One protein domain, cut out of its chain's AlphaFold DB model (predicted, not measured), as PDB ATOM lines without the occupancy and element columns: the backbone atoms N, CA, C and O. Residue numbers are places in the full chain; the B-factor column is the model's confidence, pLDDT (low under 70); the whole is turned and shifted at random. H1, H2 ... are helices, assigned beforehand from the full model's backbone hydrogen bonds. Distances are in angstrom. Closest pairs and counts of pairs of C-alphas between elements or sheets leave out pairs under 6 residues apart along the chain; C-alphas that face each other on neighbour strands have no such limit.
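This is residues 36 to 122 of the 122 residues of a protein of Capsicum chinense (UniProt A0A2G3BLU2). With little regular structure, the model is two helices, H1 and H3, side by side at one end and a loop-rich head around the short H2 at the other. Residues 55 to 73 fold back from the end of H1 to that head, and the last residues pair briefly with this stretch. The printed part has 87 residues with three named helices, H1, H2, H3, and no named strand; the class is all helix, with 33 residues in named elements. It is loose, with a radius of gyration of the C-alphas of 16.9 A, and only just elongated, spanning 50 by 25 by 18 A.

H1, residues 36 to 54, touches H3, residues 103 to 112, at a shallow tilt of 15 degrees, the same way; their closest C-alphas, Phe 45 and Ala 111, are 5.4 A apart. H2, residues 74 to 77, is apart from both. Residues 63 to 64 pair with 120 to 121, parallel. Every O i to N i+4 pair is within hydrogen-bond range in H1 and H3; H2 is too short for one.

H1 begins at C-alpha 36 (-15.220, -20.800, 29.256) and is 26.3 A long. H3, 14.9 A, ends at C-alpha 112 (-26.662, -7.794, 35.035).

The farthest C-alphas, Ala 58 and Gly 81, are 52.4 A apart. The printed part has no cut; both links, H1 to H2 and H2 to H3, are long. Residue 122 alone is under pLDDT 70.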
ATOM      1  N   ARG A  36     -14.071 -21.353  29.983       84.62
ATOM      2  CA  ARG A  36     -15.220 -20.800  29.256       84.62
ATOM      3  C   ARG A  36     -16.120 -19.952  30.152       84.62
ATOM      4  O   ARG A  36     -16.734 -19.014  29.651       84.62
ATOM      5  N   VAL A  37     -16.193 -20.249  31.453       90.25
ATOM      6  CA  VAL A  37     -16.978 -19.456  32.410       90.25
ATOM      7  C   VAL A  37     -16.258 -18.143  32.708       90.25
ATOM      8  O   VAL A  37     -16.903 -17.100  32.717       90.25
ATOM      9  N   ALA A  38     -14.931 -18.167  32.852       91.88
ATOM     10  CA  ALA A  38     -14.115 -16.964  33.002       91.88
ATOM     11  C   ALA A  38     -14.160 -16.073  31.748       91.88
ATOM     12  O   ALA A  38     -14.295 -14.853  31.849       91.88
ATOM     13  N   ALA A  39     -14.093 -16.672  30.555       90.75
ATOM     14  CA  ALA A  39     -14.230 -15.948  29.295       90.75
ATOM     15  C   ALA A  39     -15.621 -15.305  29.163       90.75
ATOM     16  O   ALA A  39     -15.731 -14.128  28.818       90.75
ATOM     17  N   PHE A  40     -16.679 -16.056  29.495       91.69
ATOM     18  CA  PHE A  40     -18.050 -15.549  29.532       91.69
ATOM     19  C   PHE A  40     -18.201 -14.392  30.526       91.69
ATOM     20  O   PHE A  40     -18.794 -13.373  30.184       91.69
ATOM     21  N   GLU A  41     -17.617 -14.510  31.719       94.44
ATOM     22  CA  GLU A  41     -17.613 -13.446  32.723       94.44
ATOM     23  C   GLU A  41     -16.972 -12.169  32.192       94.44
ATOM     24  O   GLU A  41     -17.605 -11.112  32.220       94.44
ATOM     25  N   ARG A  42     -15.762 -12.256  31.628       94.50
ATOM     26  CA  ARG A  42     -15.082 -11.078  31.081       94.50
ATOM     27  C   ARG A  42     -15.903 -10.414  29.978       94.50
ATOM     28  O   ARG A  42     -16.092  -9.199  30.015       94.50
ATOM     29  N   ALA A  43     -16.402 -11.199  29.026       93.25
ATOM     30  CA  ALA A  43     -17.191 -10.686  27.912       93.25
ATOM     31  C   ALA A  43     -18.479  -9.999  28.391       93.25
ATOM     32  O   ALA A  43     -18.817  -8.912  27.918       93.25
ATOM     33  N   LEU A  44     -19.175 -10.599  29.359       95.56
ATOM     34  CA  LEU A  44     -20.455 -10.087  29.826       95.56
ATOM     35  C   LEU A  44     -20.312  -8.796  30.642       95.56
ATOM     36  O   LEU A  44     -21.123  -7.889  30.475       95.56
ATOM     37  N   PHE A  45     -19.260  -8.659  31.454       96.00
ATOM     38  CA  PHE A  45     -18.968  -7.397  32.149       96.00
ATOM     39  C   PHE A  45     -18.585  -6.265  31.184       96.00
ATOM     40  O   PHE A  45     -18.981  -5.116  31.388       96.00
ATOM     41  N   ILE A  46     -17.852  -6.571  30.108       95.44
ATOM     42  CA  ILE A  46     -17.554  -5.590  29.053       95.44
ATOM     43  C   ILE A  46     -18.847  -5.144  28.362       95.44
ATOM     44  O   ILE A  46     -19.061  -3.948  28.161       95.44
ATOM     45  N   TRP A  47     -19.729  -6.091  28.038       95.44
ATOM     46  CA  TRP A  47     -21.027  -5.796  27.436       95.44
ATOM     47  C   TRP A  47     -21.933  -4.968  28.359       95.44
ATOM     48  O   TRP A  47     -22.521  -3.989  27.904       95.44
ATOM     49  N   ALA A  48     -21.979  -5.282  29.658       95.94
ATOM     50  CA  ALA A  48     -22.707  -4.501  30.661       95.94
ATOM     51  C   ALA A  48     -22.250  -3.029  30.674       95.94
ATOM     52  O   ALA A  48     -23.061  -2.118  30.516       95.94
ATOM     53  N   LYS A  49     -20.933  -2.782  30.718       96.31
ATOM     54  CA  LYS A  49     -20.378  -1.420  30.630       96.31
ATOM     55  C   LYS A  49     -20.726  -0.730  29.307       96.31
ATOM     56  O   LYS A  49     -20.970   0.480  29.265       96.31
ATOM     57  N   TRP A  50     -20.729  -1.483  28.207       96.31
ATOM     58  CA  TRP A  50     -21.111  -0.955  26.903       96.31
ATOM     59  C   TRP A  50     -22.577  -0.502  26.892       96.31
ATOM     60  O   TRP A  50     -22.854   0.567  26.345       96.31
ATOM     61  N   ILE A  51     -23.491  -1.229  27.544       96.56
ATOM     62  CA  ILE A  51     -24.895  -0.812  27.695       96.56
ATOM     63  C   ILE A  51     -24.979   0.542  28.389       96.56
ATOM     64  O   ILE A  51     -25.567   1.483  27.843       96.56
ATOM     65  N   ASP A  52     -24.336   0.674  29.547       96.19
ATOM     66  CA  ASP A  52     -24.354   1.910  30.335       96.19
ATOM     67  C   ASP A  52     -23.727   3.093  29.594       96.19
ATOM     68  O   ASP A  52     -24.143   4.237  29.766       96.19
ATOM     69  N   THR A  53     -22.825   2.829  28.653       97.06
ATOM     70  CA  THR A  53     -22.231   3.881  27.822       97.06
ATOM     71  C   THR A  53     -23.097   4.236  26.605       97.06
ATOM     72  O   THR A  53     -23.195   5.407  26.253       97.06
ATOM     73  N   ASN A  54     -23.762   3.264  25.967       96.69
ATOM     74  CA  ASN A  54     -24.274   3.442  24.597       96.69
ATOM     75  C   ASN A  54     -25.800   3.383  24.448       96.69
ATOM     76  O   ASN A  54     -26.333   3.894  23.466       96.69
ATOM     77  N   ILE A  55     -26.526   2.775  25.386       96.25
ATOM     78  CA  ILE A  55     -27.975   2.574  25.237       96.25
ATOM     79  C   ILE A  55     -28.776   3.766  25.763       96.25
ATOM     80  O   ILE A  55     -28.560   4.221  26.880       96.25
ATOM     81  N   ASN A  56     -29.745   4.262  24.996       95.12
ATOM     82  CA  ASN A  56     -30.729   5.211  25.516       95.12
ATOM     83  C   ASN A  56     -32.004   4.456  25.937       95.12
ATOM     84  O   ASN A  56     -32.752   4.024  25.053       95.12
ATOM     85  N   PRO A  57     -32.301   4.332  27.244       94.12
ATOM     86  CA  PRO A  57     -33.449   3.558  27.712       94.12
ATOM     87  C   PRO A  57     -34.800   4.181  27.330       94.12
ATOM     88  O   PRO A  57     -35.813   3.494  27.377       94.12
ATOM     89  N   ALA A  58     -34.843   5.451  26.903       95.31
ATOM     90  CA  ALA A  58     -36.083   6.079  26.441       95.31
ATOM     91  C   ALA A  58     -36.634   5.439  25.155       95.31
ATOM     92  O   ALA A  58     -37.840   5.459  24.929       95.31
ATOM     93  N   ASN A  59     -35.754   4.872  24.321       96.44
ATOM     94  CA  ASN A  59     -36.104   4.378  22.986       96.44
ATOM     95  C   ASN A  59     -35.618   2.944  22.729       96.44
ATOM     96  O   ASN A  59     -35.751   2.438  21.615       96.44
ATOM     97  N   THR A  60     -34.983   2.294  23.704       95.94
ATOM     98  CA  THR A  60     -34.384   0.969  23.524       95.94
ATOM     99  C   THR A  60     -34.598   0.121  24.762       95.94
ATOM    100  O   THR A  60     -34.241   0.520  25.866       95.94
ATOM    101  N   LEU A  61     -35.150  -1.072  24.547       93.50
ATOM    102  CA  LEU A  61     -35.285  -2.101  25.567       93.50
ATOM    103  C   LEU A  61     -34.153  -3.113  25.409       93.50
ATOM    104  O   LEU A  61     -33.861  -3.557  24.296       93.50
ATOM    105  N   VAL A  62     -33.527  -3.471  26.525       91.88
ATOM    106  CA  VAL A  62     -32.460  -4.470  26.574       91.88
ATOM    107  C   VAL A  62     -32.991  -5.700  27.287       91.88
ATOM    108  O   VAL A  62     -33.428  -5.622  28.434       91.88
ATOM    109  N   PHE A  63     -32.907  -6.834  26.601       90.38
ATOM    110  CA  PHE A  63     -33.270  -8.135  27.137       90.38
ATOM    111  C   PHE A  63     -32.073  -9.071  27.086       90.38
ATOM    112  O   PHE A  63     -31.316  -9.065  26.110       90.38
ATOM    113  N   PHE A  64     -31.934  -9.912  28.106       88.62
ATOM    114  CA  PHE A  64     -30.965 -10.997  28.107       88.62
ATOM    115  C   PHE A  64     -31.677 -12.348  28.179       88.62
ATOM    116  O   PHE A  64     -32.445 -12.608  29.104       88.62
ATOM    117  N   GLN A  65     -31.393 -13.229  27.221       86.94
ATOM    118  CA  GLN A  65     -31.848 -14.615  27.277       86.94
ATOM    119  C   GLN A  65     -31.022 -15.368  28.323       86.94
ATOM    120  O   GLN A  65     -29.799 -15.404  28.230       86.94
ATOM    121  N   GLY A  66     -31.674 -15.978  29.315       88.00
ATOM    122  CA  GLY A  66     -30.993 -16.744  30.362       88.00
ATOM    123  C   GLY A  66     -30.076 -17.870  29.849       88.00
ATOM    124  O   GLY A  66     -30.014 -18.195  28.664       88.00
ATOM    125  N   ILE A  67     -29.353 -18.511  30.770       88.75
ATOM    126  CA  ILE A  67     -28.400 -19.573  30.418       88.75
ATOM    127  C   ILE A  67     -29.127 -20.837  29.950       88.75
ATOM    128  O   ILE A  67     -29.863 -21.454  30.721       88.75
ATOM    129  N   SER A  68     -28.843 -21.265  28.719       86.38
ATOM    130  CA  SER A  68     -29.242 -22.583  28.217       86.38
ATOM    131  C   SER A  68     -28.268 -23.660  28.730       86.38
ATOM    132  O   SER A  68     -27.069 -23.570  28.450       86.38
ATOM    133  N   PRO A  69     -28.725 -24.652  29.517       82.81
ATOM    134  CA  PRO A  69     -27.856 -25.673  30.096       82.81
ATOM    135  C   PRO A  69     -27.384 -26.706  29.061       82.81
ATOM    136  O   PRO A  69     -28.098 -27.057  28.121       82.81
ATOM    137  N   LEU A  70     -26.185 -27.247  29.287       82.88
ATOM    138  CA  LEU A  70     -25.616 -28.358  28.519       82.88
ATOM    139  C   LEU A  70     -25.862 -29.684  29.254       82.88
ATOM    140  O   LEU A  70     -25.804 -29.731  30.478       82.88
ATOM    141  N   HIS A  71     -26.096 -30.768  28.508       86.62
ATOM    142  CA  HIS A  71     -26.470 -32.083  29.054       86.62
ATOM    143  C   HIS A  71     -25.437 -33.165  28.689       86.62
ATOM    144  O   HIS A  71     -25.703 -34.054  27.873       86.62
ATOM    145  N   TYR A  72     -24.235 -33.072  29.269       85.38
ATOM    146  CA  TYR A  72     -23.110 -33.983  28.992       85.38
ATOM    147  C   TYR A  72     -22.905 -35.083  30.033       85.38
ATOM    148  O   TYR A  72     -22.049 -35.941  29.847       85.38
ATOM    149  N   ASN A  73     -23.646 -35.080  31.136       89.50
ATOM    150  CA  ASN A  73     -23.452 -36.080  32.171       89.50
ATOM    151  C   ASN A  73     -24.785 -36.536  32.744       89.50
ATOM    152  O   ASN A  73     -25.477 -35.786  33.419       89.50
ATOM    153  N   GLY A  74     -25.123 -37.800  32.500       90.75
ATOM    154  CA  GLY A  74     -26.369 -38.393  32.955       90.75
ATOM    155  C   GLY A  74     -26.559 -38.389  34.461       90.75
ATOM    156  O   GLY A  74     -27.698 -38.406  34.927       90.75
ATOM    157  N   THR A  75     -25.477 -38.305  35.238       93.00
ATOM    158  CA  THR A  75     -25.585 -38.171  36.695       93.00
ATOM    159  C   THR A  75     -26.311 -36.893  37.102       93.00
ATOM    160  O   THR A  75     -26.992 -36.903  38.122       93.00
ATOM    161  N   ASP A  76     -26.260 -35.842  36.278       91.44
ATOM    162  CA  ASP A  76     -26.954 -34.571  36.519       91.44
ATOM    163  C   ASP A  76     -28.482 -34.732  36.458       91.44
ATOM    164  O   ASP A  76     -29.221 -33.863  36.915       91.44
ATOM    165  N   TRP A  77     -28.972 -35.855  35.918       91.69
ATOM    166  CA  TRP A  77     -30.379 -36.258  35.927       91.69
ATOM    167  C   TRP A  77     -30.613 -37.679  36.451       91.69
ATOM    168  O   TRP A  77     -31.577 -38.343  36.068       91.69
ATOM    169  N   ASN A  78     -29.760 -38.133  37.376       91.50
ATOM    170  CA  ASN A  78     -29.873 -39.421  38.071       91.50
ATOM    171  C   ASN A  78     -29.812 -40.664  37.157       91.50
ATOM    172  O   ASN A  78     -30.367 -41.711  37.485       91.50
ATOM    173  N   GLN A  79     -29.118 -40.580  36.021       92.12
ATOM    174  CA  GLN A  79     -28.860 -41.702  35.115       92.12
ATOM    175  C   GLN A  79     -27.356 -41.982  34.999       92.12
ATOM    176  O   GLN A  79     -26.684 -41.564  34.054       92.12
ATOM    177  N   SER A  80     -26.815 -42.720  35.969       93.06
ATOM    178  CA  SER A  80     -25.411 -43.143  35.965       93.06
ATOM    179  C   SER A  80     -25.054 -43.932  34.700       93.06
ATOM    180  O   SER A  80     -25.804 -44.798  34.258       93.06
ATOM    181  N   GLY A  81     -23.887 -43.645  34.117       90.50
ATOM    182  CA  GLY A  81     -23.394 -44.306  32.901       90.50
ATOM    183  C   GLY A  81     -23.873 -43.681  31.584       90.50
ATOM    184  O   GLY A  81     -23.298 -43.977  30.535       90.50
ATOM    185  N   VAL A  82     -24.855 -42.775  31.615       90.69
ATOM    186  CA  VAL A  82     -25.264 -41.987  30.444       90.69
ATOM    187  C   VAL A  82     -24.306 -40.807  30.259       90.69
ATOM    188  O   VAL A  82     -24.055 -40.044  31.186       90.69
ATOM    189  N   LYS A  83     -23.750 -40.654  29.050       87.44
ATOM    190  CA  LYS A  83     -22.703 -39.656  28.741       87.44
ATOM    191  C   LYS A  83     -23.196 -38.416  27.987       87.44
ATOM    192  O   LYS A  83     -22.405 -37.530  27.710       87.44
ATOM    193  N   THR A  84     -24.451 -38.382  27.542       86.44
ATOM    194  CA  THR A  84     -25.043 -37.257  26.785       86.44
ATOM    195  C   THR A  84     -26.575 -37.311  26.877       86.44
ATOM    196  O   THR A  84     -27.117 -38.330  27.303       86.44
ATOM    197  N   CYS A  85     -27.294 -36.282  26.403       87.44
ATOM    198  CA  CYS A  85     -28.757 -36.356  26.235       87.44
ATOM    199  C   CYS A  85     -29.227 -37.259  25.075       87.44
ATOM    200  O   CYS A  85     -30.431 -37.349  24.829       87.44
ATOM    201  N   LEU A  86     -28.326 -37.916  24.331       89.12
ATOM    202  CA  LEU A  86     -28.723 -38.753  23.197       89.12
ATOM    203  C   LEU A  86     -29.649 -39.886  23.658       89.12
ATOM    204  O   LEU A  86     -29.354 -40.613  24.603       89.12
ATOM    205  N   GLY A  87     -30.787 -40.024  22.975       88.25
ATOM    206  CA  GLY A  87     -31.816 -41.010  23.313       88.25
ATOM    207  C   GLY A  87     -32.819 -40.558  24.380       88.25
ATOM    208  O   GLY A  87     -33.839 -41.226  24.546       88.25
ATOM    209  N   GLN A  88     -32.604 -39.416  25.045       88.50
ATOM    210  CA  GLN A  88     -33.600 -38.826  25.941       88.50
ATOM    211  C   GLN A  88     -34.742 -38.226  25.114       88.50
ATOM    212  O   GLN A  88     -34.514 -37.453  24.185       88.50
ATOM    213  N   ARG A  89     -35.984 -38.606  25.427       91.50
ATOM    214  CA  ARG A  89     -37.183 -38.195  24.666       91.50
ATOM    215  C   ARG A  89     -38.230 -37.479  25.505       91.50
ATOM    216  O   ARG A  89     -39.236 -37.038  24.963       91.50
ATOM    217  N   GLN A  90     -38.024 -37.418  26.814       90.75
ATOM    218  CA  GLN A  90     -38.960 -36.833  27.760       90.75
ATOM    219  C   GLN A  90     -38.210 -35.876  28.683       90.75
ATOM    220  O   GLN A  90     -37.042 -36.132  28.993       90.75
ATOM    221  N   PRO A  91     -38.849 -34.777  29.108       89.50
ATOM    222  CA  PRO A  91     -38.280 -33.909  30.123       89.50
ATOM    223  C   PRO A  91     -38.198 -34.639  31.468       89.50
ATOM    224  O   PRO A  91     -38.928 -35.598  31.728       89.50
ATOM    225  N   ILE A  92     -37.333 -34.143  32.350       89.50
ATOM    226  CA  ILE A  92     -37.318 -34.575  33.751       89.50
ATOM    227  C   ILE A  92     -38.613 -34.103  34.411       89.50
ATOM    228  O   ILE A  92     -39.080 -32.991  34.167       89.50
ATOM    229  N   SER A  93     -39.211 -34.960  35.233       89.00
ATOM    230  CA  SER A  93     -40.415 -34.613  35.985       89.00
ATOM    231  C   SER A  93     -40.104 -33.669  37.152       89.00
ATOM    232  O   SER A  93     -39.079 -33.804  37.815       89.00
ATOM    233  N   GLY A  94     -41.036 -32.760  37.444       89.19
ATOM    234  CA  GLY A  94     -40.901 -31.767  38.513       89.19
ATOM    235  C   GLY A  94     -40.431 -30.399  38.014       89.19
ATOM    236  O   GLY A  94     -40.258 -30.178  36.820       89.19
ATOM    237  N   SER A  95     -40.267 -29.458  38.944       87.00
ATOM    238  CA  SER A  95     -39.890 -28.065  38.653       87.00
ATOM    239  C   SER A  95     -38.406 -27.763  38.868       87.00
ATOM    240  O   SER A  95     -37.951 -26.670  38.541       87.00
ATOM    241  N   THR A  96     -37.651 -28.701  39.446       87.50
ATOM    242  CA  THR A  96     -36.249 -28.499  39.830       87.50
ATOM    243  C   THR A  96     -35.358 -29.502  39.117       87.50
ATOM    244  O   THR A  96     -35.593 -30.707  39.182       87.50
ATOM    245  N   TYR A  97     -34.318 -28.998  38.453       88.44
ATOM    246  CA  TYR A  97     -33.292 -29.828  37.837       88.44
ATOM    247  C   TYR A  97     -32.317 -30.353  38.908       88.44
ATOM    248  O   TYR A  97     -31.775 -29.544  39.667       88.44
ATOM    249  N   PRO A  98     -32.073 -31.673  39.001       90.75
ATOM    250  CA  PRO A  98     -31.284 -32.240  40.096       90.75
ATOM    251  C   PRO A  98     -29.779 -31.944  39.999       90.75
ATOM    252  O   PRO A  98     -29.125 -31.858  41.034       90.75
ATOM    253  N   GLY A  99     -29.235 -31.701  38.804       88.31
ATOM    254  CA  GLY A  99     -27.827 -31.331  38.598       88.31
ATOM    255  C   GLY A  99     -27.461 -29.906  39.032       88.31
ATOM    256  O   GLY A  99     -26.326 -29.476  38.852       88.31
ATOM    257  N   GLY A 100     -28.409 -29.162  39.610       89.50
ATOM    258  CA  GLY A 100     -28.190 -27.798  40.073       89.50
ATOM    259  C   GLY A 100     -28.184 -26.762  38.949       89.50
ATOM    260  O   GLY A 100     -28.565 -27.021  37.808       89.50
ATOM    261  N   LEU A 101     -27.802 -25.535  39.306       89.38
ATOM    262  CA  LEU A 101     -27.773 -24.409  38.376       89.38
ATOM    263  C   LEU A 101     -26.419 -24.336  37.653       89.38
ATOM    264  O   LEU A 101     -25.383 -24.510  38.299       89.38
ATOM    265  N   PRO A 102     -26.391 -23.995  36.350       89.69
ATOM    266  CA  PRO A 102     -25.137 -23.795  35.633       89.69
ATOM    267  C   PRO A 102     -24.283 -22.687  36.280       89.69
ATOM    268  O   PRO A 102     -24.826 -21.623  36.594       89.69
ATOM    269  N   PRO A 103     -22.950 -22.847  36.399       91.62
ATOM    270  CA  PRO A 103     -22.069 -21.806  36.943       91.62
ATOM    271  C   PRO A 103     -22.189 -20.455  36.220       91.62
ATOM    272  O   PRO A 103     -22.167 -19.397  36.852       91.62
ATOM    273  N   ALA A 104     -22.411 -20.483  34.901       92.19
ATOM    274  CA  ALA A 104     -22.621 -19.287  34.087       92.19
ATOM    275  C   ALA A 104     -23.846 -18.460  34.525       92.19
ATOM    276  O   ALA A 104     -23.879 -17.254  34.301       92.19
ATOM    277  N   LEU A 105     -24.837 -19.060  35.198       93.12
ATOM    278  CA  LEU A 105     -25.993 -18.318  35.707       93.12
ATOM    279  C   LEU A 105     -25.595 -17.376  36.849       93.12
ATOM    280  O   LEU A 105     -26.143 -16.282  36.964       93.12
ATOM    281  N   ALA A 106     -24.638 -17.775  37.689       94.19
ATOM    282  CA  ALA A 106     -24.128 -16.907  38.745       94.19
ATOM    283  C   ALA A 106     -23.373 -15.706  38.157       94.19
ATOM    284  O   ALA A 106     -23.562 -14.584  38.620       94.19
ATOM    285  N   VAL A 107     -22.571 -15.936  37.113       95.56
ATOM    286  CA  VAL A 107     -21.895 -14.876  36.350       95.56
ATOM    287  C   VAL A 107     -22.912 -13.918  35.736       95.56
ATOM    288  O   VAL A 107     -22.804 -12.711  35.933       95.56
ATOM    289  N   LEU A 108     -23.937 -14.458  35.067       93.50
ATOM    290  CA  LEU A 108     -25.003 -13.666  34.463       93.50
ATOM    291  C   LEU A 108     -25.654 -12.727  35.480       93.50
ATOM    292  O   LEU A 108     -25.734 -11.523  35.254       93.50
ATOM    293  N   LYS A 109     -26.066 -13.267  36.631       94.00
ATOM    294  CA  LYS A 109     -26.688 -12.474  37.696       94.00
ATOM    295  C   LYS A 109     -25.772 -11.358  38.200       94.00
ATOM    296  O   LYS A 109     -26.256 -10.255  38.425       94.00
ATOM    297  N   ARG A 110     -24.471 -11.626  38.368       95.38
ATOM    298  CA  ARG A 110     -23.507 -10.601  38.803       95.38
ATOM    299  C   ARG A 110     -23.342  -9.492  37.770       95.38
ATOM    300  O   ARG A 110     -23.368  -8.333  38.154       95.38
ATOM    301  N   ALA A 111     -23.195  -9.834  36.492       95.00
ATOM    302  CA  ALA A 111     -22.982  -8.843  35.440       95.00
ATOM    303  C   ALA A 111     -24.228  -7.985  35.178       95.00
ATOM    304  O   ALA A 111     -24.114  -6.773  35.032       95.00
ATOM    305  N   LEU A 112     -25.429  -8.577  35.176       93.25
ATOM    306  CA  LEU A 112     -26.662  -7.794  35.035       93.25
ATOM    307  C   LEU A 112     -26.883  -6.858  36.229       93.25
ATOM    308  O   LEU A 112     -27.353  -5.743  36.048       93.25
ATOM    309  N   ALA A 113     -26.489  -7.270  37.438       93.38
ATOM    310  CA  ALA A 113     -26.589  -6.428  38.628       93.38
ATOM    311  C   ALA A 113     -25.667  -5.194  38.599       93.38
ATOM    312  O   ALA A 113     -25.846  -4.304  39.426       93.38
ATOM    313  N   THR A 114     -24.683  -5.133  37.691       95.62
ATOM    314  CA  THR A 114     -23.836  -3.941  37.519       95.62
ATOM    315  C   THR A 114     -24.352  -2.959  36.478       95.62
ATOM    316  O   THR A 114     -23.758  -1.896  36.348       95.62
ATOM    317  N   ILE A 115     -25.402  -3.305  35.730       94.38
ATOM    318  CA  ILE A 115     -25.977  -2.414  34.720       94.38
ATOM    319  C   ILE A 115     -26.821  -1.358  35.439       94.38
ATOM    320  O   ILE A 115     -27.751  -1.690  36.174       94.38
ATOM    321  N   GLU A 116     -26.499  -0.086  35.231       90.94
ATOM    322  CA  GLU A 116     -27.252   1.032  35.813       90.94
ATOM    323  C   GLU A 116     -28.553   1.302  35.043       90.94
ATOM    324  O   GLU A 116     -29.556   1.740  35.615       90.94
ATOM    325  N   LYS A 117     -28.552   1.043  33.731       89.25
ATOM    326  CA  LYS A 117     -29.738   1.192  32.877       89.25
ATOM    327  C   LYS A 117     -30.732   0.033  33.058       89.25
ATOM    328  O   LYS A 117     -30.318  -1.097  33.292       89.25
ATOM    329  N   PRO A 118     -32.047   0.270  32.877       84.50
ATOM    330  CA  PRO A 118     -33.037  -0.803  32.929       84.50
ATOM    331  C   PRO A 118     -32.719  -1.923  31.930       84.50
ATOM    332  O   PRO A 118     -32.560  -1.673  30.732       84.50
ATOM    333  N   SER A 119     -32.645  -3.154  32.430       79.31
ATOM    334  CA  SER A 119     -32.456  -4.367  31.633       79.31
ATOM    335  C   SER A 119     -33.201  -5.526  32.280       79.31
ATOM    336  O   SER A 119     -33.116  -5.687  33.500       79.31
ATOM    337  N   ASP A 120     -33.869  -6.344  31.470       77.94
ATOM    338  CA  ASP A 120     -34.665  -7.473  31.949       77.94
ATOM    339  C   ASP A 120     -34.127  -8.811  31.430       77.94
ATOM    340  O   ASP A 120     -33.518  -8.908  30.359       77.94
ATOM    341  N   ILE A 121     -34.376  -9.875  32.192       71.75
ATOM    342  CA  ILE A 121     -34.210 -11.246  31.702       71.75
ATOM    343  C   ILE A 121     -35.498 -11.608  30.958       71.75
ATOM    344  O   ILE A 121     -36.579 -11.498  31.536       71.75
ATOM    345  N   ALA A 122     -35.368 -12.006  29.690       59.56
ATOM    346  CA  ALA A 122     -36.493 -12.460  28.865       59.56
ATOM    347  C   ALA A 122     -36.946 -13.882  29.219       59.56
ATOM    348  O   ALA A 122     -36.081 -14.711  29.594       59.56
TER     349      ALA A 122